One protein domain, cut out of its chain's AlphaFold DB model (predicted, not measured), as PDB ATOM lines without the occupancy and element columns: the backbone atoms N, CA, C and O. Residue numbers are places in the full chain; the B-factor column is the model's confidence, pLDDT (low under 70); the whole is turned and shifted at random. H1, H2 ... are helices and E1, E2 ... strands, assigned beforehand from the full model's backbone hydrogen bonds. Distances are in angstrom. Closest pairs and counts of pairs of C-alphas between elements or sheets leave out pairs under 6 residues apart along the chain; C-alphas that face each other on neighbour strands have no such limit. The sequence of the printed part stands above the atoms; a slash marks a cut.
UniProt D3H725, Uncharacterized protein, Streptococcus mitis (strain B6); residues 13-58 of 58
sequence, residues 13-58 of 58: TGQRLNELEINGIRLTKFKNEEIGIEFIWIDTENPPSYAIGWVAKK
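Overview. This is residues 13 to 58 of the 58 residues of an uncharacterized protein of Streptococcus mitis (strain B6) (UniProt D3H725). There is little regular structure here: a two-stranded hairpin, E1 and E2, runs along the longest axis, the short helix H1 lies beyond its open end, and residues 41 to 58 loop away to one side. The printed part has 46 residues, with H1, E1 and E2 in that order and E1 - E2 an antiparallel sheet. The class is mixed, helices and strands, with only 18 residues in named elements. The whole is loose, radius of gyration of the C-alphas 12.3 A, and flat, spanning 36 by 28 by 13 A.

Arrangement. Start at H1, residues 14 to 19, where every O i to N i+4 pair is within hydrogen-bond range. A tight link leads to E1, residues 24 to 29, and another to E2, residues 35 to 40. E1 and E2 form a hairpin, antiparallel at 159 degrees; look for N 26 and O 38, 2.8 A apart, within hydrogen-bond range. H1 and E2 are apart.

Along the chain. Find C-alpha 14 at (183.587, 210.873, 151.056); H1 runs 8.8 A. E1 runs 16.7 A and E2 15.6 A, to C-alpha 40 at (181.933, 222.260, 142.727).

Size, cuts and confidence. The C-alphas of Gln 15 and Asn 32, the two farthest apart, are 36.1 A apart. The printed part has no cut, no long link and no printed residue under 70 in pLDDT.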
ATOM      1  N   THR A  13     188.476 210.939 150.489       93.62
ATOM      2  CA  THR A  13     187.362 210.128 150.998       93.62
ATOM      3  C   THR A  13     186.042 210.899 150.907       93.62
ATOM      4  O   THR A  13     186.038 212.122 150.790       93.62
ATOM      5  N   GLY A  14     184.900 210.210 151.029       92.50
ATOM      6  CA  GLY A  14     183.587 210.873 151.056       92.50
ATOM      7  C   GLY A  14     183.461 211.925 152.167       92.50
ATOM      8  O   GLY A  14     182.925 213.002 151.936       92.50
ATOM      9  N   GLN A  15     184.030 211.655 153.349       93.31
ATOM     10  CA  GLN A  15     184.095 212.640 154.434       93.31
ATOM     11  C   GLN A  15     184.896 213.871 154.008       93.31
ATOM     12  O   GLN A  15     184.433 214.994 154.187       93.31
ATOM     13  N   ARG A  16     186.076 213.667 153.411       90.69
ATOM     14  CA  ARG A  16     186.941 214.773 153.003       90.69
ATOM     15  C   ARG A  16     186.313 215.615 151.895       90.69
ATOM     16  O   ARG A  16     186.414 216.831 151.928       90.69
ATOM     17  N   LEU A  17     185.634 214.978 150.947       92.44
ATOM     18  CA  LEU A  17     184.872 215.657 149.901       92.44
ATOM     19  C   LEU A  17     183.751 216.531 150.488       92.44
ATOM     20  O   LEU A  17     183.614 217.678 150.078       92.44
ATOM     21  N   ASN A  18     183.025 216.045 151.500       91.69
ATOM     22  CA  ASN A  18     182.004 216.836 152.194       91.69
ATOM     23  C   ASN A  18     182.596 218.030 152.959       91.69
ATOM     24  O   ASN A  18     182.051 219.124 152.881       91.69
ATOM     25  N   GLU A  19     183.715 217.847 153.670       91.00
ATOM     26  CA  GLU A  19     184.414 218.938 154.378       91.00
ATOM     27  C   GLU A  19     184.887 220.051 153.434       91.00
ATOM     28  O   GLU A  19     184.996 221.206 153.838       91.00
ATOM     29  N   LEU A  20     185.202 219.687 152.191       89.69
ATOM     30  CA  LEU A  20     185.648 220.604 151.146       89.69
ATOM     31  C   LEU A  20     184.494 221.145 150.296       89.69
ATOM     32  O   LEU A  20     184.750 221.918 149.376       89.69
ATOM     33  N   GLU A  21     183.256 220.733 150.583       92.00
ATOM     34  CA  GLU A  21     182.062 221.060 149.799       92.00
ATOM     35  C   GLU A  21     182.232 220.705 148.311       92.00
ATOM     36  O   GLU A  21     181.904 221.471 147.407       92.00
ATOM     37  N   ILE A  22     182.731 219.496 148.040       92.69
ATOM     38  CA  ILE A  22     182.901 218.960 146.686       92.69
ATOM     39  C   ILE A  22     182.031 217.719 146.524       92.69
ATOM     40  O   ILE A  22     182.220 216.719 147.210       92.69
ATOM     41  N   ASN A  23     181.127 217.736 145.549       93.38
ATOM     42  CA  ASN A  23     180.417 216.529 145.108       93.38
ATOM     43  C   ASN A  23     180.338 216.400 143.574       93.38
ATOM     44  O   ASN A  23     179.771 215.434 143.062       93.38
ATOM     45  N   GLY A  24     180.933 217.346 142.839       93.06
ATOM     46  CA  GLY A  24     180.978 217.351 141.385       93.06
ATOM     47  C   GLY A  24     182.231 218.026 140.835       93.06
ATOM     48  O   GLY A  24     182.922 218.781 141.518       93.06
ATOM     49  N   ILE A  25     182.507 217.751 139.562       94.00
ATOM     50  CA  ILE A  25     183.560 218.406 138.780       94.00
ATOM     51  C   ILE A  25     182.904 219.017 137.546       94.00
ATOM     52  O   ILE A  25     182.130 218.349 136.857       94.00
ATOM     53  N   ARG A  26     183.226 220.276 137.249       94.62
ATOM     54  CA  ARG A  26     182.831 220.940 136.007       94.62
ATOM     55  C   ARG A  26     184.017 221.011 135.064       94.62
ATOM     56  O   ARG A  26     185.094 221.463 135.443       94.62
ATOM     57  N   LEU A  27     183.787 220.572 133.833       95.44
ATOM     58  CA  LEU A  27     184.730 220.698 132.732       95.44
ATOM     59  C   LEU A  27     184.189 221.737 131.755       95.44
ATOM     60  O   LEU A  27     183.075 221.590 131.251       95.44
ATOM     61  N   THR A  28     184.984 222.765 131.474       94.88
ATOM     62  CA  THR A  28     184.610 223.855 130.569       94.88
ATOM     63  C   THR A  28     185.633 223.947 129.449       94.88
ATOM     64  O   THR A  28     186.807 224.183 129.710       94.88
ATOM     65  N   LYS A  29     185.204 223.791 128.193       95.81
ATOM     66  CA  LYS A  29     186.042 224.129 127.036       95.81
ATOM     67  C   LYS A  29     185.827 225.596 126.682       95.81
ATOM     68  O   LYS A  29     184.734 225.977 126.265       95.81
ATOM     69  N   PHE A  30     186.858 226.411 126.851       95.81
ATOM     70  CA  PHE A  30     186.811 227.828 126.524       95.81
ATOM     71  C   PHE A  30     187.059 228.068 125.027       95.81
ATOM     72  O   PHE A  30     187.534 227.200 124.293       95.81
ATOM     73  N   LYS A  31     186.716 229.270 124.545       96.69
ATOM     74  CA  LYS A  31     186.880 229.640 123.125       96.69
ATOM     75  C   LYS A  31     188.345 229.760 122.695       96.69
ATOM     76  O   LYS A  31     188.624 229.655 121.508       96.69
ATOM     77  N   ASN A  32     189.254 229.973 123.641       96.62
ATOM     78  CA  ASN A  32     190.705 230.035 123.446       96.62
ATOM     79  C   ASN A  32     191.378 228.651 123.540       96.62
ATOM     80  O   ASN A  32     192.567 228.579 123.816       96.62
ATOM     81  N   GLU A  33     190.618 227.567 123.348       94.12
ATOM     82  CA  GLU A  33     191.098 226.174 123.378       94.12
ATOM     83  C   GLU A  33     191.595 225.669 124.743       94.12
ATOM     84  O   GLU A  33     191.999 224.513 124.862       94.12
ATOM     85  N   GLU A  34     191.480 226.474 125.797       97.38
ATOM     86  CA  GLU A  34     191.773 226.050 127.163       97.38
ATOM     87  C   GLU A  34     190.653 225.179 127.744       97.38
ATOM     88  O   GLU A  34     189.472 225.295 127.390       97.38
ATOM     89  N   ILE A  35     191.035 224.321 128.691       96.81
ATOM     90  CA  ILE A  35     190.114 223.505 129.478       96.81
ATOM     91  C   ILE A  35     190.156 223.979 130.928       96.81
ATOM     92  O   ILE A  35     191.191 223.909 131.586       96.81
ATOM     93  N   GLY A  36     189.013 224.435 131.428       95.56
ATOM     94  CA  GLY A  36     188.784 224.691 132.843       95.56
ATOM     95  C   GLY A  36     188.336 223.423 133.556       95.56
ATOM     96  O   GLY A  36     187.481 222.694 133.048       95.56
ATOM     97  N   ILE A  37     188.897 223.189 134.741       95.44
ATOM     98  CA  ILE A  37     188.462 222.149 135.673       95.44
ATOM     99  C   ILE A  37     188.122 222.840 136.987       95.44
ATOM    100  O   ILE A  37     188.984 223.468 137.599       95.44
ATOM    101  N   GLU A  38     186.871 222.722 137.417       93.56
ATOM    102  CA  GLU A  38     186.382 223.322 138.657       93.56
ATOM    103  C   GLU A  38     185.822 222.230 139.570       93.56
ATOM    104  O   GLU A  38     185.036 221.385 139.132       93.56
ATOM    105  N   PHE A  39     186.201 222.258 140.846       91.62
ATOM    106  CA  PHE A  39     185.565 221.452 141.886       91.62
ATOM    107  C   PHE A  39     184.368 222.224 142.423       91.62
ATOM    108  O   PHE A  39     184.503 223.389 142.795       91.62
ATOM    109  N   ILE A  40     183.196 221.595 142.415       93.19
ATOM    110  CA  ILE A  40     181.933 222.260 142.727       93.19
ATOM    111  C   ILE A  40     181.098 221.444 143.710       93.19
ATOM    112  O   ILE A  40     181.228 220.218 143.814       93.19
ATOM    113  N   TRP A  41     180.166 222.142 144.349       93.25
ATOM    114  CA  TRP A  41     179.008 221.540 144.985       93.25
ATOM    115  C   TRP A  41     177.792 221.636 144.059       93.25
ATOM    116  O   TRP A  41     177.495 222.690 143.495       93.25
ATOM    117  N   ILE A  42     177.086 220.525 143.900       93.62
ATOM    118  CA  ILE A  42     175.835 220.373 143.169       93.62
ATOM    119  C   ILE A  42     174.736 220.123 144.196       93.62
ATOM    120  O   ILE A  42     174.808 219.171 144.973       93.62
ATOM    121  N   ASP A  43     173.698 220.950 144.168       93.44
ATOM    122  CA  ASP A  43     172.433 220.629 144.820       93.44
ATOM    123  C   ASP A  43     171.757 219.480 144.058       93.44
ATOM    124  O   ASP A  43     171.406 219.619 142.885       93.44
ATOM    125  N   THR A  44     171.603 218.326 144.707       92.00
ATOM    126  CA  THR A  44     171.020 217.127 144.091       92.00
ATOM    127  C   THR A  44     169.519 217.258 143.848       92.00
ATOM    128  O   THR A  44     168.997 216.614 142.940       92.00
ATOM    129  N   GLU A  45     168.828 218.115 144.602       93.94
ATOM    130  CA  GLU A  45     167.400 218.381 144.410       93.94
ATOM    131  C   GLU A  45     167.165 219.323 143.228       93.94
ATOM    132  O   GLU A  45     166.122 219.264 142.564       93.94
ATOM    133  N   ASN A  46     168.153 220.157 142.900       93.81
ATOM    134  CA  ASN A  46     168.109 221.082 141.776       93.81
ATOM    135  C   ASN A  46     169.431 221.120 140.982       93.81
ATOM    136  O   ASN A  46     170.129 222.139 140.965       93.81
ATOM    137  N   PRO A  47     169.786 220.020 140.297       94.44
ATOM    138  CA  PRO A  47     171.047 219.929 139.589       94.44
ATOM    139  C   PRO A  47     171.026 220.761 138.300       94.44
ATOM    140  O   PRO A  47     169.959 221.004 137.726       94.44
ATOM    141  N   PRO A  48     172.202 221.162 137.786       92.75
ATOM    142  CA  PRO A  48     172.303 221.806 136.484       92.75
ATOM    143  C   PRO A  48     171.686 220.945 135.376       92.75
ATOM    144  O   PRO A  48     171.884 219.733 135.342       92.75
ATOM    145  N   SER A  49     171.012 221.573 134.410       93.75
ATOM    146  CA  SER A  49     170.385 220.866 133.279       93.75
ATOM    147  C   SER A  49     171.379 220.114 132.387       93.75
ATOM    148  O   SER A  49     171.003 219.178 131.693       93.75
ATOM    149  N   TYR A  50     172.647 220.522 132.408       89.94
ATOM    150  CA  TYR A  50     173.753 219.895 131.683       89.94
ATOM    151  C   TYR A  50     174.541 218.893 132.538       89.94
ATOM    152  O   TYR A  50     175.617 218.455 132.129       89.94
ATOM    153  N   ALA A  51     174.068 218.567 133.745       93.88
ATOM    154  CA  ALA A  51     174.714 217.561 134.574       93.88
ATOM    155  C   ALA A  51     174.659 216.186 133.893       93.88
ATOM    156  O   ALA A  51     173.666 215.810 133.273       93.88
ATOM    157  N   ILE A  52     175.742 215.426 134.032       92.50
ATOM    158  CA  ILE A  52     175.877 214.064 133.512       92.50
ATOM    159  C   ILE A  52     176.144 213.134 134.700       92.50
ATOM    160  O   ILE A  52     176.791 213.528 135.671       92.50
ATOM    161  N   GLY A  53     175.672 211.889 134.618       91.00
ATOM    162  CA  GLY A  53     175.914 210.858 135.628       91.00
ATOM    163  C   GLY A  53     174.751 210.695 136.603       91.00
ATOM    164  O   GLY A  53     173.596 210.892 136.239       91.00
ATOM    165  N   TRP A  54     175.058 210.296 137.839       90.50
ATOM    166  CA  TRP A  54     174.055 209.885 138.831       90.50
ATOM    167  C   TRP A  54     173.121 211.017 139.285       90.50
ATOM    168  O   TRP A  54     172.013 210.738 139.728       90.50
ATOM    169  N   VAL A  55     173.556 212.275 139.160       90.31
ATOM    170  CA  VAL A  55     172.783 213.464 139.554       90.31
ATOM    171  C   VAL A  55     171.929 214.030 138.406       90.31
ATOM    172  O   VAL A  55     171.159 214.965 138.605       90.31
ATOM    173  N   ALA A  56     172.058 213.497 137.187       91.19
ATOM    174  CA  ALA A  56     171.282 213.972 136.045       91.19
ATOM    175  C   ALA A  56     169.793 213.630 136.226       91.19
ATOM    176  O   ALA A  56     169.431 212.468 136.434       91.19
ATOM    177  N   LYS A  57     168.917 214.638 136.125       81.56
ATOM    178  CA  LYS A  57     167.466 214.414 136.070       81.56
ATOM    179  C   LYS A  57     167.103 213.774 134.726       81.56
ATOM    180  O   LYS A  57     167.643 214.169 133.694       81.56
ATOM    181  N   LYS A  58     166.229 212.766 134.772       70.19
ATOM    182  CA  LYS A  58     165.643 212.135 133.580       70.19
ATOM    183  C   LYS A  58     164.646 213.057 132.895       70.19
ATOM    184  O   LYS A  58     163.969 213.815 133.624       70.19
TER     185      LYS A  58